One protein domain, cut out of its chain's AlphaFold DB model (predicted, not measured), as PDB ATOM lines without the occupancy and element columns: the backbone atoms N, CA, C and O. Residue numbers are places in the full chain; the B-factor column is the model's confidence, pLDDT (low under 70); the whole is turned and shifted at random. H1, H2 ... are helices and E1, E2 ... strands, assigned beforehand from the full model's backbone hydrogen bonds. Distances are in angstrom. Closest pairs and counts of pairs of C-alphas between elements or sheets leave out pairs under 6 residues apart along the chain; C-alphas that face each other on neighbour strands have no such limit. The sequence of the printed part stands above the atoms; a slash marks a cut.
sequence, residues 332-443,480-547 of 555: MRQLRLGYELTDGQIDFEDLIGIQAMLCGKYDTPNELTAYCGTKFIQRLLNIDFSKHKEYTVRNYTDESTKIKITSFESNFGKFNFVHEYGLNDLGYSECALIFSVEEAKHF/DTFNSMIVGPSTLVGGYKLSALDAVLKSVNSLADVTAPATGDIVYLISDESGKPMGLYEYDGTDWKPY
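This is residues 332 to 443 and 480 to 547 of the 555 residues of an uncharacterized protein of Prevotellaceae bacterium (UniProt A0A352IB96). One long, strongly twisted sheet of eleven strands curls round helix H1; H2 packs on the same face, and H3 only grazes the sheet. Its order is E3 E4 E5 E2 E6 E8 E1 E9 E10 E11 E12, mixed. The printed part has 180 residues with three named helices and twelve named strands, in the order E1 H1 E2 H2 E3 E4 E5 H3 E6 E7 E8 E9 E10 E11 E12. The class is mixed, with 83 residues, under half, in named elements. It is compact, with a radius of gyration of the C-alphas of 16.2 A and spans of 53 by 39 by 31 A.

Start at edge strand E3, residues 394 to 397: it forms a hairpin with E4, residues 404 to 410, with N 394 and O 407 within hydrogen-bond range at 2.9 A. E4 forms a hairpin with E5, residues 413 to 419, N 408 to O 415 at 2.9 A; E3 E4 E5 is a meander, each strand the antiparallel neighbour of the one before. Next come E2, residues 367 to 372, parallel to E5, N 370 to O 416 at 2.8 A, and E6, residues 432 to 435, antiparallel to E2, N 371 to O 433 at 2.8 A. Then look for E8, residues 485 to 489, E1, residues 337 to 341, and E9, residues 503 to 508. E10, residues 522 to 525, E11, residues 535 to 539, and edge strand E12, residues 544 to 546, form a second meander. The sheet curls round H1, residues 348 to 359; the closest C-alphas of H1 and E5 are Cys 359 and Gly 413, 6.8 A. H2, residues 374 to 380, is on the same face at a height of 7.1 A, giving two layers, sheet and helices; H1 and H2 are apart. E1, H1, E2 and E2, H2, E3 are split strand-helix-strand units, other strands standing between their two parallel strands, with right-handed crossovers. H3, residues 421 to 425, only grazes the sheet with residues 421 to 424. E7, residues 441 to 443, pairs with no named strand. In H1, H2 and H3 every O i to N i+4 pair is within hydrogen-bond range.

Find C-alpha 337 at (-21.854, 19.070, -44.877), where E1 begins. H1 runs 16.3 A, E4 19.8 A and E5 20.3 A. E12 ends at C-alpha 546, (-4.237, 13.721, -44.932).

The C-alphas farthest apart, Glu 399 and Thr 542, are 53.2 A apart. Residues 444 to 479 are not printed; C-alphas 443 and 480 are 11.9 A apart. The links H2 to E3, E8 to E9 and E9 to E10 are long. Mean pLDDT of the printed part is 81.0; residues 360 to 365, 389 to 392, 400, 481 to 482 and 494 to 501 are under 70.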
ATOM      1  N   MET A 332     -32.281  23.568 -44.824       87.56
ATOM      2  CA  MET A 332     -31.287  23.216 -43.799       87.56
ATOM      3  C   MET A 332     -31.216  21.702 -43.551       87.56
ATOM      4  O   MET A 332     -30.146  21.199 -43.246       87.56
ATOM      5  N   ARG A 333     -32.332  20.974 -43.717       85.44
ATOM      6  CA  ARG A 333     -32.433  19.512 -43.539       85.44
ATOM      7  C   ARG A 333     -31.960  18.694 -44.744       85.44
ATOM      8  O   ARG A 333     -32.091  17.474 -44.723       85.44
ATOM      9  N   GLN A 334     -31.513  19.364 -45.800       85.81
ATOM     10  CA  GLN A 334     -31.089  18.768 -47.068       85.81
ATOM     11  C   GLN A 334     -29.614  19.050 -47.382       85.81
ATOM     12  O   GLN A 334     -29.096  18.527 -48.364       85.81
ATOM     13  N   LEU A 335     -28.964  19.895 -46.575       86.19
ATOM     14  CA  LEU A 335     -27.520  20.110 -46.616       86.19
ATOM     15  C   LEU A 335     -26.820  18.826 -46.163       86.19
ATOM     16  O   LEU A 335     -27.338  18.141 -45.282       86.19
ATOM     17  N   ARG A 336     -25.653  18.525 -46.734       80.75
ATOM     18  CA  ARG A 336     -24.893  17.303 -46.417       80.75
ATOM     19  C   ARG A 336     -23.668  17.550 -45.547       80.75
ATOM     20  O   ARG A 336     -23.265  16.658 -44.811       80.75
ATOM     21  N   LEU A 337     -23.078  18.741 -45.608       82.50
ATOM     22  CA  LEU A 337     -21.854  19.070 -44.877       82.50
ATOM     23  C   LEU A 337     -22.101  20.140 -43.806       82.50
ATOM     24  O   LEU A 337     -22.818  21.113 -44.031       82.50
ATOM     25  N   GLY A 338     -21.475  19.988 -42.643       86.75
ATOM     26  CA  GLY A 338     -21.289  21.064 -41.668       86.75
ATOM     27  C   GLY A 338     -19.838  21.540 -41.656       86.75
ATOM     28  O   GLY A 338     -18.936  20.713 -41.740       86.75
ATOM     29  N   TYR A 339     -19.609  22.846 -41.518       87.75
ATOM     30  CA  TYR A 339     -18.288  23.428 -41.274       87.75
ATOM     31  C   TYR A 339     -18.322  24.315 -40.030       87.75
ATOM     32  O   TYR A 339     -19.008  25.344 -39.994       87.75
ATOM     33  N   GLU A 340     -17.603  23.886 -38.999       88.69
ATOM     34  CA  GLU A 340     -17.488  24.583 -37.726       88.69
ATOM     35  C   GLU A 340     -16.307  25.552 -37.732       88.69
ATOM     36  O   GLU A 340     -15.159  25.135 -37.868       88.69
ATOM     37  N   LEU A 341     -16.618  26.830 -37.536       86.38
ATOM     38  CA  LEU A 341     -15.684  27.951 -37.503       86.38
ATOM     39  C   LEU A 341     -14.943  28.076 -36.160       86.38
ATOM     40  O   LEU A 341     -15.578  28.122 -35.097       86.38
ATOM     41  N   THR A 342     -13.619  28.241 -36.210       76.06
ATOM     42  CA  THR A 342     -12.750  28.484 -35.046       76.06
ATOM     43  C   THR A 342     -13.154  29.788 -34.360       76.06
ATOM     44  O   THR A 342     -13.247  30.837 -34.995       76.06
ATOM     45  N   ASP A 343     -13.468  29.723 -33.063       71.56
ATOM     46  CA  ASP A 343     -14.012  30.839 -32.267       71.56
ATOM     47  C   ASP A 343     -15.214  31.577 -32.912       71.56
ATOM     48  O   ASP A 343     -15.574  32.697 -32.539       71.56
ATOM     49  N   GLY A 344     -15.876  30.931 -33.880       70.81
ATOM     50  CA  GLY A 344     -16.957  31.490 -34.686       70.81
ATOM     51  C   GLY A 344     -16.547  32.557 -35.709       70.81
ATOM     52  O   GLY A 344     -17.449  33.101 -36.351       70.81
ATOM     53  N   GLN A 345     -15.259  32.883 -35.864       79.31
ATOM     54  CA  GLN A 345     -14.773  33.788 -36.916       79.31
ATOM     55  C   GLN A 345     -14.591  33.037 -38.237       79.31
ATOM     56  O   GLN A 345     -14.532  31.818 -38.244       79.31
ATOM     57  N   ILE A 346     -14.552  33.759 -39.354       83.81
ATOM     58  CA  ILE A 346     -14.263  33.187 -40.671       83.81
ATOM     59  C   ILE A 346     -13.082  33.946 -41.259       83.81
ATOM     60  O   ILE A 346     -13.189  35.154 -41.472       83.81
ATOM     61  N   ASP A 347     -11.977  33.245 -41.484       84.06
ATOM     62  CA  ASP A 347     -10.761  33.818 -42.055       84.06
ATOM     63  C   ASP A 347     -10.697  33.609 -43.581       84.06
ATOM     64  O   ASP A 347     -11.588  33.024 -44.208       84.06
ATOM     65  N   PHE A 348      -9.659  34.143 -44.227       83.69
ATOM     66  CA  PHE A 348      -9.490  34.015 -45.678       83.69
ATOM     67  C   PHE A 348      -9.161  32.566 -46.082       83.69
ATOM     68  O   PHE A 348      -9.615  32.060 -47.110       83.69
ATOM     69  N   GLU A 349      -8.409  31.888 -45.227       83.38
ATOM     70  CA  GLU A 349      -8.020  30.492 -45.326       83.38
ATOM     71  C   GLU A 349      -9.248  29.557 -45.213       83.38
ATOM     72  O   GLU A 349      -9.360  28.610 -45.994       83.38
ATOM     73  N   ASP A 350     -10.238  29.878 -44.364       85.19
ATOM     74  CA  ASP A 350     -11.538  29.181 -44.334       85.19
ATOM     75  C   ASP A 350     -12.309  29.336 -45.650       85.19
ATOM     76  O   ASP A 350     -12.885  28.370 -46.148       85.19
ATOM     77  N   LEU A 351     -12.332  30.541 -46.236       85.38
ATOM     78  CA  LEU A 351     -13.020  30.781 -47.510       85.38
ATOM     79  C   LEU A 351     -12.437  29.919 -48.636       85.38
ATOM     80  O   LEU A 351     -13.198  29.340 -49.413       85.38
ATOM     81  N   ILE A 352     -11.108  29.788 -48.696       81.56
ATOM     82  CA  ILE A 352     -10.439  28.883 -49.640       81.56
ATOM     83  C   ILE A 352     -10.741  27.417 -49.307       81.56
ATOM     84  O   ILE A 352     -11.049  26.659 -50.223       81.56
ATOM     85  N   GLY A 353     -10.716  27.012 -48.034       79.25
ATOM     86  CA  GLY A 353     -11.031  25.642 -47.617       79.25
ATOM     87  C   GLY A 353     -12.448  25.208 -47.991       79.25
ATOM     88  O   GLY A 353     -12.638  24.187 -48.655       79.25
ATOM     89  N   ILE A 354     -13.445  26.018 -47.630       84.94
ATOM     90  CA  ILE A 354     -14.863  25.815 -47.965       84.94
ATOM     91  C   ILE A 354     -15.054  25.751 -49.487       84.94
ATOM     92  O   ILE A 354     -15.798  24.898 -49.976       84.94
ATOM     93  N   GLN A 355     -14.359  26.598 -50.251       80.50
ATOM     94  CA  GLN A 355     -14.449  26.580 -51.709       80.50
ATOM     95  C   GLN A 355     -13.755  25.364 -52.343       80.50
ATOM     96  O   GLN A 355     -14.331  24.735 -53.227       80.50
ATOM     97  N   ALA A 356     -12.570  24.975 -51.875       76.75
ATOM     98  CA  ALA A 356     -11.877  23.778 -52.350       76.75
ATOM     99  C   ALA A 356     -12.661  22.490 -52.032       76.75
ATOM    100  O   ALA A 356     -12.632  21.540 -52.810       76.75
ATOM    101  N   MET A 357     -13.418  22.460 -50.931       76.69
ATOM    102  CA  MET A 357     -14.333  21.354 -50.628       76.69
ATOM    103  C   MET A 357     -15.563  21.322 -51.537       76.69
ATOM    104  O   MET A 357     -15.933  20.252 -52.011       76.69
ATOM    105  N   LEU A 358     -16.204  22.471 -51.774       78.88
ATOM    106  CA  LEU A 358     -17.478  22.540 -52.502       78.88
ATOM    107  C   LEU A 358     -17.345  22.678 -54.027       78.88
ATOM    108  O   LEU A 358     -18.345  22.507 -54.722       78.88
ATOM    109  N   CYS A 359     -16.144  22.965 -54.541       73.44
ATOM    110  CA  CYS A 359     -15.863  23.146 -55.971       73.44
ATOM    111  C   CYS A 359     -14.591  22.420 -56.474       73.44
ATOM    112  O   CYS A 359     -14.150  22.683 -57.589       73.44
ATOM    113  N   GLY A 360     -13.933  21.576 -55.658       62.47
ATOM    114  CA  GLY A 360     -12.563  21.118 -55.956       62.47
ATOM    115  C   GLY A 360     -12.340  19.648 -56.343       62.47
ATOM    116  O   GLY A 360     -11.396  19.396 -57.089       62.47
ATOM    117  N   LYS A 361     -13.124  18.672 -55.845       56.31
ATOM    118  CA  LYS A 361     -12.821  17.227 -56.049       56.31
ATOM    119  C   LYS A 361     -13.711  16.500 -57.074       56.31
ATOM    120  O   LYS A 361     -13.261  15.508 -57.639       56.31
ATOM    121  N   TYR A 362     -14.930  16.976 -57.320       53.38
ATOM    122  CA  TYR A 362     -15.984  16.254 -58.056       53.38
ATOM    123  C   TYR A 362     -16.757  17.182 -59.007       53.38
ATOM    124  O   TYR A 362     -16.469  18.382 -59.045       53.38
ATOM    125  N   ASP A 363     -17.718  16.657 -59.775       52.31
ATOM    126  CA  ASP A 363     -18.566  17.454 -60.668       52.31
ATOM    127  C   ASP A 363     -19.354  18.474 -59.837       52.31
ATOM    128  O   ASP A 363     -20.159  18.147 -58.953       52.31
ATOM    129  N   THR A 364     -19.003  19.743 -60.026       59.78
ATOM    130  CA  THR A 364     -19.307  20.808 -59.075       59.78
ATOM    131  C   THR A 364     -19.761  22.077 -59.786       59.78
ATOM    132  O   THR A 364     -19.155  22.502 -60.773       59.78
ATOM    133  N   PRO A 365     -20.807  22.745 -59.269       66.81
ATOM    134  CA  PRO A 365     -21.208  24.047 -59.769       66.81
ATOM    135  C   PRO A 365     -20.086  25.061 -59.538       66.81
ATOM    136  O   PRO A 365     -19.752  25.410 -58.407       66.81
ATOM    137  N   ASN A 366     -19.561  25.595 -60.641       74.06
ATOM    138  CA  ASN A 366     -18.573  26.676 -60.662       74.06
ATOM    139  C   ASN A 366     -19.092  27.984 -60.012       74.06
ATOM    140  O   ASN A 366     -18.316  28.903 -59.759       74.06
ATOM    141  N   GLU A 367     -20.398  28.087 -59.742       83.62
ATOM    142  CA  GLU A 367     -21.027  29.213 -59.052       83.62
ATOM    143  C   GLU A 367     -21.967  28.723 -57.933       83.62
ATOM    144  O   GLU A 367     -23.016  28.132 -58.190       83.62
ATOM    145  N   LEU A 368     -21.606  28.996 -56.676       87.69
ATOM    146  CA  LEU A 368     -22.383  28.647 -55.480       87.69
ATOM    147  C   LEU A 368     -22.929  29.893 -54.778       87.69
ATOM    148  O   LEU A 368     -22.312  30.958 -54.789       87.69
ATOM    149  N   THR A 369     -24.097  29.770 -54.138       90.88
ATOM    150  CA  THR A 369     -24.739  30.878 -53.410       90.88
ATOM    151  C   THR A 369     -24.780  30.596 -51.912       90.88
ATOM    152  O   THR A 369     -25.296  29.571 -51.471       90.88
ATOM    153  N   ALA A 370     -24.246  31.536 -51.136       92.44
ATOM    154  CA  ALA A 370     -24.153  31.507 -49.687       92.44
ATOM    155  C   ALA A 370     -25.184  32.468 -49.069       92.44
ATOM    156  O   ALA A 370     -24.980  33.684 -49.007       92.44
ATOM    157  N   TYR A 371     -26.298  31.923 -48.584       94.12
ATOM    158  CA  TYR A 371     -27.326  32.676 -47.865       94.12
ATOM    159  C   TYR A 371     -26.898  32.861 -46.412       94.12
ATOM    160  O   TYR A 371     -26.825  31.896 -45.654       94.12
ATOM    161  N   CYS A 372     -26.601  34.096 -46.027       92.88
ATOM    162  CA  CYS A 372     -25.885  34.422 -44.798       92.88
ATOM    163  C   CYS A 372     -26.738  35.217 -43.807       92.88
ATOM    164  O   CYS A 372     -27.446  36.158 -44.181       92.88
ATOM    165  N   GLY A 373     -26.603  34.889 -42.522       90.81
ATOM    166  CA  GLY A 373     -27.106  35.702 -41.419       90.81
ATOM    167  C   GLY A 373     -26.355  37.036 -41.272       90.81
ATOM    168  O   GLY A 373     -25.264  37.238 -41.805       90.81
ATOM    169  N   THR A 374     -26.936  37.977 -40.521       90.19
ATOM    170  CA  THR A 374     -26.410  39.352 -40.409       90.19
ATOM    171  C   THR A 374     -25.036  39.409 -39.745       90.19
ATOM    172  O   THR A 374     -24.183  40.176 -40.186       90.19
ATOM    173  N   LYS A 375     -24.795  38.597 -38.707       89.12
ATOM    174  CA  LYS A 375     -23.488  38.544 -38.037       89.12
ATOM    175  C   LYS A 375     -22.450  37.824 -38.901       89.12
ATOM    176  O   LYS A 375     -21.298  38.234 -38.899       89.12
ATOM    177  N   PHE A 376     -22.850  36.812 -39.678       89.94
ATOM    178  CA  PHE A 376     -21.953  36.162 -40.642       89.94
ATOM    179  C   PHE A 376     -21.442  37.168 -41.687       89.94
ATOM    180  O   PHE A 376     -20.239  37.271 -41.901       89.94
ATOM    181  N   ILE A 377     -22.325  37.997 -42.258       88.44
ATOM    182  CA  ILE A 377     -21.913  39.073 -43.181       88.44
ATOM    183  C   ILE A 377     -21.042  40.128 -42.486       88.44
ATOM    184  O   ILE A 377     -20.090  40.614 -43.086       88.44
ATOM    185  N   GLN A 378     -21.310  40.464 -41.220       86.56
ATOM    186  CA  GLN A 378     -20.430  41.359 -40.459       86.56
ATOM    187  C   GLN A 378     -19.024  40.772 -40.266       86.56
ATOM    188  O   GLN A 378     -18.061  41.524 -40.344       86.56
ATOM    189  N   ARG A 379     -18.885  39.452 -40.069       86.81
ATOM    190  CA  ARG A 379     -17.577  38.777 -40.026       86.81
ATOM    191  C   ARG A 379     -16.891  38.794 -41.392       86.81
ATOM    192  O   ARG A 379     -15.767  39.268 -41.480       86.81
ATOM    193  N   LEU A 380     -17.601  38.410 -42.458       86.19
ATOM    194  CA  LEU A 380     -17.107  38.434 -43.845       86.19
ATOM    195  C   LEU A 380     -16.568  39.817 -44.268       86.19
ATOM    196  O   LEU A 380     -15.563  39.907 -44.966       86.19
ATOM    197  N   LEU A 381     -17.218  40.901 -43.830       83.00
ATOM    198  CA  LEU A 381     -16.797  42.283 -44.101       83.00
ATOM    199  C   LEU A 381     -15.613  42.768 -43.243       83.00
ATOM    200  O   LEU A 381     -15.049  43.817 -43.551       83.00
ATOM    201  N   ASN A 382     -15.243  42.034 -42.191       83.88
ATOM    202  CA  ASN A 382     -14.121  42.351 -41.302       83.88
ATOM    203  C   ASN A 382     -12.832  41.573 -41.647       83.88
ATOM    204  O   ASN A 382     -11.812  41.813 -41.002       83.88
ATOM    205  N   ILE A 383     -12.862  40.658 -42.625       82.69
ATOM    206  CA  ILE A 383     -11.690  39.882 -43.065       82.69
ATOM    207  C   ILE A 383     -10.615  40.820 -43.629       82.69
ATOM    208  O   ILE A 383     -10.898  41.668 -44.481       82.69
ATOM    209  N   ASP A 384      -9.362  40.643 -43.198       77.56
ATOM    210  CA  ASP A 384      -8.240  41.413 -43.737       77.56
ATOM    211  C   ASP A 384      -7.698  40.816 -45.046       77.56
ATOM    212  O   ASP A 384      -6.755  40.023 -45.075       77.56
ATOM    213  N   PHE A 385      -8.250  41.281 -46.164       73.31
ATOM    214  CA  PHE A 385      -7.762  40.954 -47.505       73.31
ATOM    215  C   PHE A 385      -6.387  41.581 -47.847       73.31
ATOM    216  O   PHE A 385      -5.907  41.402 -48.969       73.31
ATOM    217  N   SER A 386      -5.712  42.305 -46.935       74.56
ATOM    218  CA  SER A 386      -4.441  43.000 -47.224       74.56
ATOM    219  C   SER A 386      -3.315  42.079 -47.712       74.56
ATOM    220  O   SER A 386      -2.479  42.514 -48.509       74.56
ATOM    221  N   LYS A 387      -3.311  40.812 -47.280       73.00
ATOM    222  CA  LYS A 387      -2.363  39.774 -47.714       73.00
ATOM    223  C   LYS A 387      -2.678  39.203 -49.108       73.00
ATOM    224  O   LYS A 387      -1.767  38.755 -49.794       73.00
ATOM    225  N   HIS A 388      -3.942  39.237 -49.543       71.50
ATOM    226  CA  HIS A 388      -4.473  38.420 -50.649       71.50
ATOM    227  C   HIS A 388      -5.050  39.263 -51.801       71.50
ATOM    228  O   HIS A 388      -6.096  38.955 -52.369       71.50
ATOM    229  N   LYS A 389      -4.334  40.333 -52.167       66.81
ATOM    230  CA  LYS A 389      -4.747  41.371 -53.140       66.81
ATOM    231  C   LYS A 389      -5.045  40.878 -54.565       66.81
ATOM    232  O   LYS A 389      -5.547  41.655 -55.370       66.81
ATOM    233  N   GLU A 390      -4.689  39.639 -54.886       67.50
ATOM    234  CA  GLU A 390      -4.905  39.023 -56.202       67.50
ATOM    235  C   GLU A 390      -6.345  38.503 -56.369       67.50
ATOM    236  O   GLU A 390      -6.867  38.468 -57.484       67.50
ATOM    237  N   TYR A 391      -7.025  38.171 -55.267       69.38
ATOM    238  CA  TYR A 391      -8.402  37.681 -55.281       69.38
ATOM    239  C   TYR A 391      -9.394  38.846 -55.259       69.38
ATOM    240  O   TYR A 391      -9.293  39.764 -54.443       69.38
ATOM    241  N   THR A 392     -10.380  38.824 -56.161       67.06
ATOM    242  CA  THR A 392     -11.284  39.968 -56.342       67.06
ATOM    243  C   THR A 392     -12.611  39.766 -55.612       67.06
ATOM    244  O   THR A 392     -13.482  39.040 -56.088       67.06
ATOM    245  N   VAL A 393     -12.823  40.492 -54.512       76.50
ATOM    246  CA  VAL A 393     -14.161  40.650 -53.917       76.50
ATOM    247  C   VAL A 393     -14.935  41.721 -54.698       76.50
ATOM    248  O   VAL A 393     -14.548  42.892 -54.704       76.50
ATOM    249  N   ARG A 394     -16.039  41.350 -55.362       81.50
ATOM    250  CA  ARG A 394     -16.891  42.275 -56.138       81.50
ATOM    251  C   ARG A 394     -18.265  42.440 -55.501       81.50
ATOM    252  O   ARG A 394     -18.994  41.471 -55.329       81.50
ATOM    253  N   ASN A 395     -18.665  43.680 -55.239       82.94
ATOM    254  CA  ASN A 395     -20.030  44.009 -54.827       82.94
ATOM    255  C   ASN A 395     -20.861  44.423 -56.046       82.94
ATOM    256  O   ASN A 395     -20.530  45.411 -56.699       82.94
ATOM    257  N   TYR A 396     -21.953  43.710 -56.331       82.94
ATOM    258  CA  TYR A 396     -22.896  44.076 -57.392       82.94
ATOM    259  C   TYR A 396     -24.358  43.908 -56.956       82.94
ATOM    260  O   TYR A 396     -24.664  43.471 -55.847       82.94
ATOM    261  N   THR A 397     -25.287  44.333 -57.810       82.75
ATOM    262  CA  THR A 397     -26.719  44.044 -57.662       82.75
ATOM    263  C   THR A 397     -27.142  43.219 -58.864       82.75
ATOM    264  O   THR A 397     -26.951  43.659 -59.992       82.75
ATOM    265  N   ASP A 398     -27.682  42.027 -58.629       79.56
ATOM    266  CA  ASP A 398     -28.203  41.155 -59.681       79.56
ATOM    267  C   ASP A 398     -29.346  41.871 -60.411       79.56
ATOM    268  O   ASP A 398     -30.355  42.253 -59.809       79.56
ATOM    269  N   GLU A 399     -29.195  42.086 -61.718       73.75
ATOM    270  CA  GLU A 399     -30.187  42.815 -62.498       73.75
ATOM    271  C   GLU A 399     -31.518  42.071 -62.626       73.75
ATOM    272  O   GLU A 399     -32.554  42.721 -62.784       73.75
ATOM    273  N   SER A 400     -31.519  40.742 -62.523       69.12
ATOM    274  CA  SER A 400     -32.730  39.939 -62.636       69.12
ATOM    275  C   SER A 400     -33.588  40.061 -61.372       69.12
ATOM    276  O   SER A 400     -34.775  40.395 -61.466       69.12
ATOM    277  N   THR A 401     -33.006  39.852 -60.189       72.50
ATOM    278  CA  THR A 401     -33.713  39.798 -58.891       72.50
ATOM    279  C   THR A 401     -33.712  41.113 -58.109       72.50
ATOM    280  O   THR A 401     -34.550  41.294 -57.227       72.50
ATOM    281  N   LYS A 402     -32.799  42.036 -58.436       77.94
ATOM    282  CA  LYS A 402     -32.473  43.259 -57.679       77.94
ATOM    283  C   LYS A 402     -31.950  42.993 -56.254       77.94
ATOM    284  O   LYS A 402     -32.052  43.855 -55.381       77.94
ATOM    285  N   ILE A 403     -31.366  41.816 -56.027       82.44
ATOM    286  CA  ILE A 403     -30.674  41.434 -54.787       82.44
ATOM    287  C   ILE A 403     -29.220  41.932 -54.840       82.44
ATOM    288  O   ILE A 403     -28.585  41.910 -55.895       82.44
ATOM    289  N   LYS A 404     -28.681  42.399 -53.705       83.25
ATOM    290  CA  LYS A 404     -27.257  42.752 -53.575       83.25
ATOM    291  C   LYS A 404     -26.430  41.503 -53.283       83.25
ATOM    292  O   LYS A 404     -26.784  40.751 -52.378       83.25
ATOM    293  N   ILE A 405     -25.332  41.334 -54.013       85.75
ATOM    294  CA  ILE A 405     -24.435  40.181 -53.929       85.75
ATOM    295  C   ILE A 405     -23.014  40.675 -53.652       85.75
ATOM    296  O   ILE A 405     -22.523  41.584 -54.328       85.75
ATOM    297  N   THR A 406     -22.353  40.065 -52.668       87.06
ATOM    298  CA  THR A 406     -20.893  40.139 -52.504       87.06
ATOM    299  C   THR A 406     -20.306  38.871 -53.112       87.06
ATOM    300  O   THR A 406     -20.555  37.784 -52.610       87.06
ATOM    301  N   SER A 407     -19.575  38.984 -54.216       86.44
ATOM    302  CA  SER A 407     -18.976  37.852 -54.924       86.44
ATOM    303  C   SER A 407     -17.505  37.710 -54.553       86.44
ATOM    304  O   SER A 407     -16.760  38.685 -54.638       86.44
ATOM    305  N   PHE A 408     -17.091  36.496 -54.212       85.38
ATOM    306  CA  PHE A 408     -15.694  36.067 -54.158       85.38
ATOM    307  C   PHE A 408     -15.410  35.178 -55.374       85.38
ATOM    308  O   PHE A 408     -16.261  34.377 -55.761       85.38
ATOM    309  N   GLU A 409     -14.257  35.358 -56.013       83.81
ATOM    310  CA  GLU A 409     -13.865  34.671 -57.249       83.81
ATOM    311  C   GLU A 409     -12.418  34.180 -57.103       83.81
ATOM    312  O   GLU A 409     -11.533  34.950 -56.715       83.81
ATOM    313  N   SER A 410     -12.187  32.895 -57.378       79.62
ATOM    314  CA  SER A 410     -10.891  32.221 -57.253       79.62
ATOM    315  C   SER A 410     -10.733  31.151 -58.344       79.62
ATOM    316  O   SER A 410     -11.668  30.868 -59.091       79.62
ATOM    317  N   ASN A 411      -9.569  30.501 -58.418       77.94
ATOM    318  CA  ASN A 411      -9.337  29.401 -59.366       77.94
ATOM    319  C   ASN A 411     -10.211  28.156 -59.100       77.94
ATOM    320  O   ASN A 411     -10.293  27.292 -59.967       77.94
ATOM    321  N   PHE A 412     -10.866  28.066 -57.935       74.06
ATOM    322  CA  PHE A 412     -11.873  27.043 -57.626       74.06
ATOM    323  C   PHE A 412     -13.301  27.465 -58.035       74.06
ATOM    324  O   PHE A 412     -14.246  26.743 -57.753       74.06
ATOM    325  N   GLY A 413     -13.499  28.644 -58.637       79.00
ATOM    326  CA  GLY A 413     -14.807  29.144 -59.085       79.00
ATOM    327  C   GLY A 413     -15.304  30.371 -58.315       79.00
ATOM    328  O   GLY A 413     -14.514  31.215 -57.877       79.00
ATOM    329  N   LYS A 414     -16.623  30.483 -58.121       85.94
ATOM    330  CA  LYS A 414     -17.284  31.704 -57.635       85.94
ATOM    331  C   LYS A 414     -18.276  31.456 -56.491       85.94
ATOM    332  O   LYS A 414     -19.174  30.625 -56.596       85.94
ATOM    333  N   PHE A 415     -18.168  32.247 -55.423       88.69
ATOM    334  CA  PHE A 415     -19.090  32.259 -54.279       88.69
ATOM    335  C   PHE A 415     -19.870  33.581 -54.214       88.69
ATOM    336  O   PHE A 415     -19.276  34.654 -54.099       88.69
ATOM    337  N   ASN A 416     -21.202  33.507 -54.226       90.38
ATOM    338  CA  ASN A 416     -22.118  34.641 -54.083       90.38
ATOM    339  C   ASN A 416     -22.680  34.730 -52.657       90.38
ATOM    340  O   ASN A 416     -23.600  33.992 -52.307       90.38
ATOM    341  N   PHE A 417     -22.202  35.668 -51.845       91.25
ATOM    342  CA  PHE A 417     -22.756  35.933 -50.517       91.25
ATOM    343  C   PHE A 417     -23.979  36.859 -50.597       91.25
ATOM    344  O   PHE A 417     -23.922  37.951 -51.175       91.25
ATOM    345  N   VAL A 418     -25.085  36.415 -49.996       91.88
ATOM    346  CA  VAL A 418     -26.413  37.048 -50.042       91.88
ATOM    347  C   VAL A 418     -26.990  37.161 -48.628       91.88
ATOM    348  O   VAL A 418     -26.927  36.218 -47.845       91.88
ATOM    349  N   HIS A 419     -27.572  38.313 -48.276       91.56
ATOM    350  CA  HIS A 419     -28.091  38.568 -46.921       91.56
ATOM    351  C   HIS A 419     -29.508  38.023 -46.722       91.56
ATOM    352  O   HIS A 419     -30.484  38.698 -47.042       91.56
ATOM    353  N   GLU A 420     -29.636  36.825 -46.148       92.31
ATOM    354  CA  GLU A 420     -30.946  36.250 -45.838       92.31
ATOM    355  C   GLU A 420     -31.422  36.682 -44.443       92.31
ATOM    356  O   GLU A 420     -30.867  36.320 -43.400       92.31
ATOM    357  N   TYR A 421     -32.498  37.469 -44.415       88.56
ATOM    358  CA  TYR A 421     -33.068  37.985 -43.176       88.56
ATOM    359  C   TYR A 421     -33.750  36.889 -42.347       88.56
ATOM    360  O   TYR A 421     -33.660  36.931 -41.117       88.56
ATOM    361  N   GLY A 422     -34.342  35.883 -42.997       87.12
ATOM    362  CA  GLY A 422     -35.021  34.746 -42.379       87.12
ATOM    363  C   GLY A 422     -34.132  33.886 -41.474       87.12
ATOM    364  O   GLY A 422     -34.630  33.330 -40.499       87.12
ATOM    365  N   LEU A 423     -32.816  33.840 -41.709       90.06
ATOM    366  CA  LEU A 423     -31.878  33.158 -40.806       90.06
ATOM    367  C   LEU A 423     -31.819  33.830 -39.426       90.06
ATOM    368  O   LEU A 423     -31.786  33.151 -38.405       90.06
ATOM    369  N   ASN A 424     -31.881  35.162 -39.376       89.75
ATOM    370  CA  ASN A 424     -31.872  35.921 -38.119       89.75
ATOM    371  C   ASN A 424     -33.175  35.719 -37.338       89.75
ATOM    372  O   ASN A 424     -33.141  35.533 -36.126       89.75
ATOM    373  N   ASP A 425     -34.307  35.696 -38.050       87.75
ATOM    374  CA  ASP A 425     -35.634  35.395 -37.498       87.75
ATOM    375  C   ASP A 425     -35.717  33.996 -36.850       87.75
ATOM    376  O   ASP A 425     -36.582  33.767 -36.006       87.75
ATOM    377  N   LEU A 426     -34.845  33.068 -37.262       87.38
ATOM    378  CA  LEU A 426     -34.748  31.694 -36.762       87.38
ATOM    379  C   LEU A 426     -33.591  31.483 -35.761       87.38
ATOM    380  O   LEU A 426     -33.409  30.372 -35.276       87.38
ATOM    381  N   GLY A 427     -32.807  32.524 -35.451       87.00
ATOM    382  CA  GLY A 427     -31.652  32.474 -34.541       87.00
ATOM    383  C   GLY A 427     -30.287  32.261 -35.214       87.00
ATOM    384  O   GLY A 427     -29.271  32.699 -34.673       87.00
ATOM    385  N   TYR A 428     -30.251  31.724 -36.437       88.00
ATOM    386  CA  TYR A 428     -29.052  31.415 -37.244       88.00
ATOM    387  C   TYR A 428     -28.364  32.653 -37.850       88.00
ATOM    388  O   TYR A 428     -27.811  32.623 -38.946       88.00
ATOM    389  N   SER A 429     -28.368  33.770 -37.120       89.38
ATOM    390  CA  SER A 429     -27.734  35.038 -37.515       89.38
ATOM    391  C   SER A 429     -26.214  34.949 -37.732       89.38
ATOM    392  O   SER A 429     -25.649  35.832 -38.378       89.38
ATOM    393  N   GLU A 430     -25.571  33.899 -37.211       89.62
ATOM    394  CA  GLU A 430     -24.124  33.625 -37.265       89.62
ATOM    395  C   GLU A 430     -23.734  32.545 -38.280       89.62
ATOM    396  O   GLU A 430     -22.564  32.185 -38.350       89.62
ATOM    397  N   CYS A 431     -24.696  32.037 -39.055       90.00
ATOM    398  CA  CYS A 431     -24.477  30.958 -40.012       90.00
ATOM    399  C   CYS A 431     -24.636  31.427 -41.464       90.00
ATOM    400  O   CYS A 431     -25.299  32.433 -41.743       90.00
ATOM    401  N   ALA A 432     -24.090  30.635 -42.382       92.56
ATOM    402  CA  ALA A 432     -24.387  30.680 -43.807       92.56
ATOM    403  C   ALA A 432     -24.825  29.298 -44.311       92.56
ATOM    404  O   ALA A 432     -24.324  28.278 -43.839       92.56
ATOM    405  N   LEU A 433     -25.754  29.268 -45.267       92.06
ATOM    406  CA  LEU A 433     -26.150  28.062 -46.000       92.06
ATOM    407  C   LEU A 433     -25.642  28.192 -47.438       92.06
ATOM    408  O   LEU A 433     -26.042  29.126 -48.134       92.06
ATOM    409  N   ILE A 434     -24.771  27.283 -47.872       91.56
ATOM    410  CA  ILE A 434     -24.110  27.319 -49.182       91.56
ATOM    411  C   ILE A 434     -24.628  26.164 -50.036       91.56
ATOM    412  O   ILE A 434     -24.517  25.006 -49.637       91.56
ATOM    413  N   PHE A 435     -25.208  26.478 -51.194       89.44
ATOM    414  CA  PHE A 435     -25.671  25.493 -52.177       89.44
ATOM    415  C   PHE A 435     -25.865  26.135 -53.561       89.44
ATOM    416  O   PHE A 435     -25.855  27.361 -53.713       89.44
ATOM    417  N   SER A 436     -26.045  25.300 -54.585       87.50
ATOM    418  CA  SER A 436     -26.381  25.746 -55.940       87.50
ATOM    419  C   SER A 436     -27.884  25.927 -56.089       87.50
ATOM    420  O   SER A 436     -28.672  25.014 -55.837       87.50
ATOM    421  N   VAL A 437     -28.292  27.133 -56.484       86.94
ATOM    422  CA  VAL A 437     -29.709  27.478 -56.634       86.94
ATOM    423  C   VAL A 437     -30.260  26.966 -57.959       86.94
ATOM    424  O   VAL A 437     -31.400  26.524 -57.994       86.94
ATOM    425  N   GLU A 438     -29.474  27.013 -59.035       85.25
ATOM    426  CA  GLU A 438     -29.939  26.704 -60.398       85.25
ATOM    427  C   GLU A 438     -30.153  25.197 -60.617       85.25
ATOM    428  O   GLU A 438     -31.039  24.777 -61.367       85.25
ATOM    429  N   GLU A 439     -29.398  24.373 -59.890       84.12
ATOM    430  CA  GLU A 439     -29.545  22.913 -59.875       84.12
ATOM    431  C   GLU A 439     -30.612  22.434 -58.879       84.12
ATOM    432  O   GLU A 439     -31.125  21.324 -59.016       84.12
ATOM    433  N   ALA A 440     -31.003  23.268 -57.908       88.25
ATOM    434  CA  ALA A 440     -32.110  22.952 -57.014       88.25
ATOM    435  C   ALA A 440     -33.435  22.847 -57.791       88.25
ATOM    436  O   ALA A 440     -33.715  23.606 -58.724       88.25
ATOM    437  N   LYS A 441     -34.288  21.909 -57.380       90.31
ATOM    438  CA  LYS A 441     -35.589  21.622 -57.991       90.31
ATOM    439  C   LYS A 441     -36.702  22.266 -57.162       90.31
ATOM    440  O   LYS A 441     -36.905  21.918 -55.998       90.31
ATOM    441  N   HIS A 442     -37.446  23.193 -57.762       92.25
ATOM    442  CA  HIS A 442     -38.661  23.769 -57.182       92.25
ATOM    443  C   HIS A 442     -39.876  23.040 -57.766       92.25
ATOM    444  O   HIS A 442     -40.313  23.316 -58.887       92.25
ATOM    445  N   PHE A 443     -40.402  22.076 -57.008       92.44
ATOM    446  CA  PHE A 443     -41.600  21.330 -57.382       92.44
ATOM    447  C   PHE A 443     -42.845  22.128 -56.990       92.44
ATOM    448  O   PHE A 443     -42.987  22.521 -55.831       92.44
ATOM    449  N   ASP A 480     -30.595  19.027 -55.235       72.50
ATOM    450  CA  ASP A 480     -30.248  17.866 -56.070       72.50
ATOM    451  C   ASP A 480     -28.762  17.490 -55.979       72.50
ATOM    452  O   ASP A 480     -28.373  16.379 -56.328       72.50
ATOM    453  N   THR A 481     -27.929  18.420 -55.507       65.69
ATOM    454  CA  THR A 481     -26.472  18.296 -55.486       65.69
ATOM    455  C   THR A 481     -25.936  17.888 -54.119       65.69
ATOM    456  O   THR A 481     -26.457  18.254 -53.063       65.69
ATOM    457  N   PHE A 482     -24.832  17.142 -54.143       67.38
ATOM    458  CA  PHE A 482     -24.130  16.706 -52.938       67.38
ATOM    459  C   PHE A 482     -23.317  17.852 -52.306       67.38
ATOM    460  O   PHE A 482     -23.079  17.872 -51.100       67.38
ATOM    461  N   ASN A 483     -22.981  18.854 -53.119       76.31
ATOM    462  CA  ASN A 483     -22.169  20.020 -52.784       76.31
ATOM    463  C   ASN A 483     -23.012  21.089 -52.058       76.31
ATOM    464  O   ASN A 483     -23.333  22.143 -52.611       76.31
ATOM    465  N   SER A 484     -23.427  20.791 -50.822       84.62
ATOM    466  CA  SER A 484     -24.247  21.687 -49.998       84.62
ATOM    467  C   SER A 484     -23.862  21.652 -48.513       84.62
ATOM    468  O   SER A 484     -23.678  20.584 -47.923       84.62
ATOM    469  N   MET A 485     -23.724  22.834 -47.902       87.19
ATOM    470  CA  MET A 485     -23.067  23.005 -46.600       87.19
ATOM    471  C   MET A 485     -23.739  24.052 -45.699       87.19
ATOM    472  O   MET A 485     -24.203  25.088 -46.174       87.19
ATOM    473  N   ILE A 486     -23.731  23.817 -44.383       90.00
ATOM    474  CA  ILE A 486     -23.946  24.845 -43.353       90.00
ATOM    475  C   ILE A 486     -22.608  25.249 -42.723       90.00
ATOM    476  O   ILE A 486     -21.855  24.400 -42.258       90.00
ATOM    477  N   VAL A 487     -22.332  26.551 -42.679       90.94
ATOM    478  CA  VAL A 487     -21.117  27.140 -42.093       90.94
ATOM    479  C   VAL A 487     -21.507  27.966 -40.869       90.94
ATOM    480  O   VAL A 487     -22.472  28.731 -40.937       90.94
ATOM    481  N   GLY A 488     -20.787  27.851 -39.752       90.25
ATOM    482  CA  GLY A 488     -21.056  28.647 -38.548       90.25
ATOM    483  C   GLY A 488     -20.287  28.179 -37.305       90.25
ATOM    484  O   GLY A 488     -19.442  27.298 -37.405       90.25
ATOM    485  N   PRO A 489     -20.559  28.742 -36.115       87.25
ATOM    486  CA  PRO A 489     -19.933  28.290 -34.870       87.25
ATOM    487  C   PRO A 489     -20.448  26.903 -34.445       87.25
ATOM    488  O   PRO A 489     -21.630  26.601 -34.631       87.25
ATOM    489  N   SER A 490     -19.609  26.094 -33.784       81.31
ATOM    490  CA  SER A 490     -19.938  24.718 -33.352       81.31
ATOM    491  C   SER A 490     -21.254  24.574 -32.578       81.31
ATOM    492  O   SER A 490     -21.981  23.591 -32.704       81.31
ATOM    493  N   THR A 491     -21.616  25.587 -31.788       80.19
ATOM    494  CA  THR A 491     -22.869  25.612 -31.014       80.19
ATOM    495  C   THR A 491     -24.130  25.654 -31.882       80.19
ATOM    496  O   THR A 491     -25.191  25.247 -31.412       80.19
ATOM    497  N   LEU A 492     -24.025  26.116 -33.133       80.06
ATOM    498  CA  LEU A 492     -25.112  26.168 -34.117       80.06
ATOM    499  C   LEU A 492     -24.952  25.150 -35.256       80.06
ATOM    500  O   LEU A 492     -25.933  24.891 -35.948       80.06
ATOM    501  N   VAL A 493     -23.757  24.577 -35.446       78.88
ATOM    502  CA  VAL A 493     -23.493  23.507 -36.425       78.88
ATOM    503  C   VAL A 493     -23.624  22.139 -35.744       78.88
ATOM    504  O   VAL A 493     -24.701  21.553 -35.806       78.88
ATOM    505  N   GLY A 494     -22.622  21.652 -35.004       63.59
ATOM    506  CA  GLY A 494     -22.690  20.376 -34.278       63.59
ATOM    507  C   GLY A 494     -23.736  20.329 -33.154       63.59
ATOM    508  O   GLY A 494     -24.238  19.254 -32.816       63.59
ATOM    509  N   GLY A 495     -24.129  21.487 -32.610       59.16
ATOM    510  CA  GLY A 495     -25.298  21.613 -31.729       59.16
ATOM    511  C   GLY A 495     -26.632  21.367 -32.448       59.16
ATOM    512  O   GLY A 495     -27.572  20.831 -31.857       59.16
ATOM    513  N   TYR A 496     -26.712  21.682 -33.743       60.19
ATOM    514  CA  TYR A 496     -27.874  21.421 -34.587       60.19
ATOM    515  C   TYR A 496     -27.748  20.040 -35.239       60.19
ATOM    516  O   TYR A 496     -27.571  19.915 -36.450       60.19
ATOM    517  N   LYS A 497     -27.865  18.986 -34.414       48.94
ATOM    518  CA  LYS A 497     -27.858  17.576 -34.845       48.94
ATOM    519  C   LYS A 497     -29.072  17.216 -35.707       48.94
ATOM    520  O   LYS A 497     -29.969  16.478 -35.300       48.94
ATOM    521  N   LEU A 498     -29.065  17.711 -36.936       53.62
ATOM    522  CA  LEU A 498     -29.739  17.082 -38.053       53.62
ATOM    523  C   LEU A 498     -29.099  15.719 -38.302       53.62
ATOM    524  O   LEU A 498     -27.924  15.630 -38.644       53.62
ATOM    525  N   SER A 499     -29.901  14.664 -38.196       50.88
ATOM    526  CA  SER A 499     -29.567  13.306 -38.637       50.88
ATOM    527  C   SER A 499     -29.595  13.197 -40.174       50.88
ATOM    528  O   SER A 499     -30.300  12.352 -40.722       50.88
ATOM    529  N   ALA A 500     -28.947  14.152 -40.842       57.38
ATOM    530  CA  ALA A 500     -28.968  14.381 -42.287       57.38
ATOM    531  C   ALA A 500     -27.700  15.091 -42.810       57.38
ATOM    532  O   ALA A 500     -27.534  15.181 -44.021       57.38
ATOM    533  N   LEU A 501     -26.816  15.586 -41.928       69.44
ATOM    534  CA  LEU A 501     -25.446  15.914 -42.326       69.44
ATOM    535  C   LEU A 501     -24.663  14.598 -42.415       69.44
ATOM    536  O   LEU A 501     -24.580  13.871 -41.425       69.44
ATOM    537  N   ASP A 502     -24.099  14.323 -43.587       70.25
ATOM    538  CA  ASP A 502     -23.253  13.162 -43.867       70.25
ATOM    539  C   ASP A 502     -21.878  13.318 -43.170       70.25
ATOM    540  O   ASP A 502     -21.317  12.342 -42.676       70.25
ATOM    541  N   ALA A 503     -21.372  14.554 -43.030       74.75
ATOM    542  CA  ALA A 503     -20.241  14.889 -42.151       74.75
ATOM    543  C   ALA A 503     -20.344  16.293 -41.534       74.75
ATOM    544  O   ALA A 503     -20.952  17.208 -42.095       74.75
ATOM    545  N   VAL A 504     -19.667  16.478 -40.397       78.12
ATOM    546  CA  VAL A 504     -19.361  17.788 -39.805       78.12
ATOM    547  C   VAL A 504     -17.847  17.898 -39.682       78.12
ATOM    548  O   VAL A 504     -17.216  17.049 -39.061       78.12
ATOM    549  N   LEU A 505     -17.279  18.935 -40.290       82.88
ATOM    550  CA  LEU A 505     -15.858  19.252 -40.270       82.88
ATOM    551  C   LEU A 505     -15.620  20.460 -39.369       82.88
ATOM    552  O   LEU A 505     -16.478  21.338 -39.277       82.88
ATOM    553  N   LYS A 506     -14.445  20.543 -38.750       85.25
ATOM    554  CA  LYS A 506     -14.050  21.684 -37.913       85.25
ATOM    555  C   LYS A 506     -12.758  22.324 -38.422       85.25
ATOM    556  O   LYS A 506     -11.795  21.609 -38.695       85.25
ATOM    557  N   SER A 507     -12.717  23.651 -38.516       86.75
ATOM    558  CA  SER A 507     -11.478  24.399 -38.754       86.75
ATOM    559  C   SER A 507     -10.577  24.371 -37.512       86.75
ATOM    560  O   SER A 507     -11.062  24.469 -36.381       86.75
ATOM    561  N   VAL A 508      -9.260  24.244 -37.697       86.31
ATOM    562  CA  VAL A 508      -8.269  24.248 -36.604       86.31
ATOM    563  C   VAL A 508      -6.987  24.977 -37.004       86.31
ATOM    564  O   VAL A 508      -6.530  24.849 -38.140       86.31
ATOM    565  N   ASN A 509      -6.389  25.725 -36.068       84.19
ATOM    566  CA  ASN A 509      -5.081  26.363 -36.275       84.19
ATOM    567  C   ASN A 509      -3.951  25.328 -36.194       84.19
ATOM    568  O   ASN A 509      -3.043  25.346 -37.022       84.19
ATOM    569  N   SER A 510      -4.041  24.422 -35.217       84.31
ATOM    570  CA  SER A 510      -3.170  23.264 -35.022       84.31
ATOM    571  C   SER A 510      -4.009  22.000 -34.826       84.31
ATOM    572  O   SER A 510      -5.059  22.010 -34.182       84.31
ATOM    573  N   LEU A 511      -3.515  20.864 -35.314       84.44
ATOM    574  CA  LEU A 511      -4.098  19.544 -35.069       84.44
ATOM    575  C   LEU A 511      -4.019  19.134 -33.581       84.44
ATOM    576  O   LEU A 511      -4.735  18.224 -33.154       84.44
ATOM    577  N   ALA A 512      -3.189  19.814 -32.780       84.06
ATOM    578  CA  ALA A 512      -3.120  19.667 -31.326       84.06
ATOM    579  C   ALA A 512      -4.220  20.446 -30.571       84.06
ATOM    580  O   ALA A 512      -4.467  20.145 -29.401       84.06
ATOM    581  N   ASP A 513      -4.925  21.383 -31.221       83.75
ATOM    582  CA  ASP A 513      -6.088  22.082 -30.637       83.75
ATOM    583  C   ASP A 513      -7.299  21.140 -30.456       83.75
ATOM    584  O   ASP A 513      -8.266  21.458 -29.753       83.75
ATOM    585  N   VAL A 514      -7.277  19.966 -31.098       83.19
ATOM    586  CA  VAL A 514      -8.330  18.953 -30.986       83.19
ATOM    587  C   VAL A 514      -8.105  18.109 -29.734       83.19
ATOM    588  O   VAL A 514      -7.358  17.132 -29.721       83.19
ATOM    589  N   THR A 515      -8.785  18.470 -28.648       78.62
ATOM    590  CA  THR A 515      -8.746  17.700 -27.401       78.62
ATOM    591  C   THR A 515      -9.514  16.382 -27.538       78.62
ATOM    592  O   THR A 515     -10.740  16.399 -27.614       78.62
ATOM    593  N   ALA A 516      -8.793  15.256 -27.477       81.38
ATOM    594  CA  ALA A 516      -9.325  13.885 -27.520       81.38
ATOM    595  C   ALA A 516     -10.129  13.537 -28.803       81.38
ATOM    596  O   ALA A 516     -11.324  13.251 -28.705       81.38
ATOM    597  N   PRO A 517      -9.481  13.529 -29.988       84.50
ATOM    598  CA  PRO A 517     -10.125  13.146 -31.243       84.50
ATOM    599  C   PRO A 517     -10.555  11.673 -31.256       84.50
ATOM    600  O   PRO A 517      -9.875  10.795 -30.714       84.50
ATOM    601  N   ALA A 518     -11.674  11.403 -31.921       83.31
ATOM    602  CA  ALA A 518     -12.187  10.072 -32.208       83.31
ATOM    603  C   ALA A 518     -11.749   9.590 -33.601       83.31
ATOM    604  O   ALA A 518     -11.492  10.379 -34.509       83.31
ATOM    605  N   THR A 519     -11.662   8.270 -33.790       82.12
ATOM    606  CA  THR A 519     -11.376   7.684 -35.109       82.12
ATOM    607  C   THR A 519     -12.462   8.079 -36.110       82.12
ATOM    608  O   THR A 519     -13.628   7.741 -35.909       82.12
ATOM    609  N   GLY A 520     -12.066   8.747 -37.194       76.69
ATOM    610  CA  GLY A 520     -12.975   9.280 -38.210       76.69
ATOM    611  C   GLY A 520     -13.381  10.748 -38.020       76.69
ATOM    612  O   GLY A 520     -14.137  11.252 -38.845       76.69
ATOM    613  N   ASP A 521     -12.879  11.449 -36.995       80.25
ATOM    614  CA  ASP A 521     -13.001  12.912 -36.925       80.25
ATOM    615  C   ASP A 521     -12.253  13.554 -38.106       80.25
ATOM    616  O   ASP A 521     -11.103  13.196 -38.382       80.25
ATOM    617  N   ILE A 522     -12.891  14.517 -38.787       82.44
ATOM    618  CA  ILE A 522     -12.322  15.245 -39.932       82.44
ATOM    619  C   ILE A 522     -12.182  16.733 -39.587       82.44
ATOM    620  O   ILE A 522     -13.141  17.382 -39.162       82.44
ATOM    621  N   VAL A 523     -10.995  17.294 -39.816       86.00
ATOM    622  CA  VAL A 523     -10.697  18.718 -39.598       86.00
ATOM    623  C   VAL A 523     -10.077  19.367 -40.829       86.00
ATOM    624  O   VAL A 523      -9.421  18.701 -41.631       86.00
ATOM    625  N   TYR A 524     -10.267  20.680 -40.962       85.44
ATOM    626  CA  TYR A 524      -9.541  21.513 -41.917       85.44
ATOM    627  C   TYR A 524      -8.477  22.323 -41.175       85.44
ATOM    628  O   TYR A 524      -8.788  23.179 -40.347       85.44
ATOM    629  N   LEU A 525      -7.213  22.019 -41.452       84.31
ATOM    630  CA  LEU A 525      -6.061  22.718 -40.903       84.31
ATOM    631  C   LEU A 525      -5.837  24.007 -41.707       84.31
ATOM    632  O   LEU A 525      -5.465  23.931 -42.879       84.31
ATOM    633  N   ILE A 526      -6.053  25.171 -41.083       82.12
ATOM    634  CA  ILE A 526      -5.967  26.488 -41.750       82.12
ATOM    635  C   ILE A 526      -4.538  27.068 -41.811       82.12
ATOM    636  O   ILE A 526      -4.342  28.139 -42.381       82.12
ATOM    637  N   SER A 527      -3.522  26.389 -41.262       81.50
ATOM    638  CA  SER A 527      -2.117  26.830 -41.351       81.50
ATOM    639  C   SER A 527      -1.121  25.664 -41.351       81.50
ATOM    640  O   SER A 527      -1.372  24.643 -40.720       81.50
ATOM    641  N   ASP A 528       0.010  25.803 -42.051       81.94
ATOM    642  CA  ASP A 528       1.030  24.747 -42.151       81.94
ATOM    643  C   ASP A 528       1.642  24.386 -40.780       81.94
ATOM    644  O   ASP A 528       2.325  25.197 -40.150       81.94
ATOM    645  N   GLU A 529       1.490  23.129 -40.355       80.88
ATOM    646  CA  GLU A 529       1.963  22.626 -39.063       80.88
ATOM    647  C   GLU A 529       3.108  21.615 -39.234       80.88
ATOM    648  O   GLU A 529       2.898  20.431 -39.494       80.88
ATOM    649  N   SER A 530       4.353  22.076 -39.070       73.06
ATOM    650  CA  SER A 530       5.556  21.234 -38.874       73.06
ATOM    651  C   SER A 530       5.711  20.016 -39.813       73.06
ATOM    652  O   SER A 530       6.216  18.970 -39.405       73.06
ATOM    653  N   GLY A 531       5.329  20.160 -41.086       75.31
ATOM    654  CA  GLY A 531       5.399  19.104 -42.110       75.31
ATOM    655  C   GLY A 531       4.042  18.547 -42.560       75.31
ATOM    656  O   GLY A 531       4.000  17.786 -43.524       75.31
ATOM    657  N   LYS A 532       2.944  18.956 -41.914       79.81
ATOM    658  CA  LYS A 532       1.558  18.755 -42.352       79.81
ATOM    659  C   LYS A 532       1.045  20.085 -42.946       79.81
ATOM    660  O   LYS A 532       0.845  21.028 -42.185       79.81
ATOM    661  N   PRO A 533       0.919  20.228 -44.282       81.44
ATOM    662  CA  PRO A 533       0.467  21.478 -44.904       81.44
ATOM    663  C   PRO A 533      -1.033  21.734 -44.685       81.44
ATOM    664  O   PRO A 533      -1.777  20.798 -44.382       81.44
ATOM    665  N   MET A 534      -1.479  22.975 -44.901       80.88
ATOM    666  CA  MET A 534      -2.895  23.372 -44.941       80.88
ATOM    667  C   MET A 534      -3.737  22.383 -45.770       80.88
ATOM    668  O   MET A 534      -3.375  22.032 -46.896       80.88
ATOM    669  N   GLY A 535      -4.874  21.932 -45.232       79.81
ATOM    670  CA  GLY A 535      -5.714  20.930 -45.893       79.81
ATOM    671  C   GLY A 535      -6.622  20.138 -44.954       79.81
ATOM    672  O   GLY A 535      -6.738  20.438 -43.768       79.81
ATOM    673  N   LEU A 536      -7.278  19.110 -45.499       82.19
ATOM    674  CA  LEU A 536      -8.143  18.203 -44.739       82.19
ATOM    675  C   LEU A 536      -7.356  17.048 -44.111       82.19
ATOM    676  O   LEU A 536      -6.540  16.412 -44.783       82.19
ATOM    677  N   TYR A 537      -7.675  16.723 -42.859       83.69
ATOM    678  CA  TYR A 537      -7.088  15.614 -42.104       83.69
ATOM    679  C   TYR A 537      -8.171  14.759 -41.428       83.69
ATOM    680  O   TYR A 537      -9.124  15.300 -40.876       83.69
ATOM    681  N   GLU A 538      -7.999  13.435 -41.449       85.81
ATOM    682  CA  GLU A 538      -8.815  12.434 -40.736       85.81
ATOM    683  C   GLU A 538      -7.964  11.827 -39.608       85.81
ATOM    684  O   GLU A 538      -6.802  11.466 -39.831       85.81
ATOM    685  N   TYR A 539      -8.513  11.712 -38.396       85.75
ATOM    686  CA  TYR A 539      -7.825  11.034 -37.292       85.75
ATOM    687  C   TYR A 539      -8.049   9.520 -37.371       85.75
ATOM    688  O   TYR A 539      -9.181   9.043 -37.283       85.75
ATOM    689  N   ASP A 540      -6.978   8.733 -37.500       81.88
ATOM    690  CA  ASP A 540      -7.093   7.276 -37.685       81.88
ATOM    691  C   ASP A 540      -7.256   6.477 -36.378       81.88
ATOM    692  O   ASP A 540      -7.385   5.253 -36.400       81.88
ATOM    693  N   GLY A 541      -7.280   7.163 -35.233       81.81
ATOM    694  CA  GLY A 541      -7.202   6.573 -33.893       81.81
ATOM    695  C   GLY A 541      -5.825   6.716 -33.236       81.81
ATOM    696  O   GLY A 541      -5.729   6.577 -32.017       81.81
ATOM    697  N   THR A 542      -4.779   7.031 -34.010       82.88
ATOM    698  CA  THR A 542      -3.387   7.164 -33.543       82.88
ATOM    699  C   THR A 542      -2.659   8.419 -34.038       82.88
ATOM    700  O   THR A 542      -1.878   8.983 -33.275       82.88
ATOM    701  N   ASP A 543      -2.904   8.878 -35.269       85.88
ATOM    702  CA  ASP A 543      -2.402  10.156 -35.798       85.88
ATOM    703  C   ASP A 543      -3.370  10.744 -36.844       85.88
ATOM    704  O   ASP A 543      -4.188  10.049 -37.452       85.88
ATOM    705  N   TRP A 544      -3.247  12.048 -37.072       85.44
ATOM    706  CA  TRP A 544      -3.904  12.783 -38.146       85.44
ATOM    707  C   TRP A 544      -3.235  12.501 -39.490       85.44
ATOM    708  O   TRP A 544      -2.086  12.896 -39.713       85.44
ATOM    709  N   LYS A 545      -3.964  11.879 -40.415       82.88
ATOM    710  CA  LYS A 545      -3.506  11.623 -41.788       82.88
ATOM    711  C   LYS A 545      -4.211  12.560 -42.770       82.88
ATOM    712  O   LYS A 545      -5.369  12.891 -42.525       82.88
ATOM    713  N   PRO A 546      -3.559  12.982 -43.872       79.06
ATOM    714  CA  PRO A 546      -4.237  13.721 -44.932       79.06
ATOM    715  C   PRO A 546      -5.471  12.945 -45.393       79.06
ATOM    716  O   PRO A 546      -5.377  11.757 -45.716       79.06
ATOM    717  N   TYR A 547      -6.625  13.602 -45.383       72.31
ATOM    718  CA  TYR A 547      -7.898  12.976 -45.702       72.31
ATOM    719  C   TYR A 547      -7.943  12.632 -47.193       72.31
ATOM    720  O   TYR A 547      -8.089  13.505 -48.049       72.31
TER     721      TYR A 547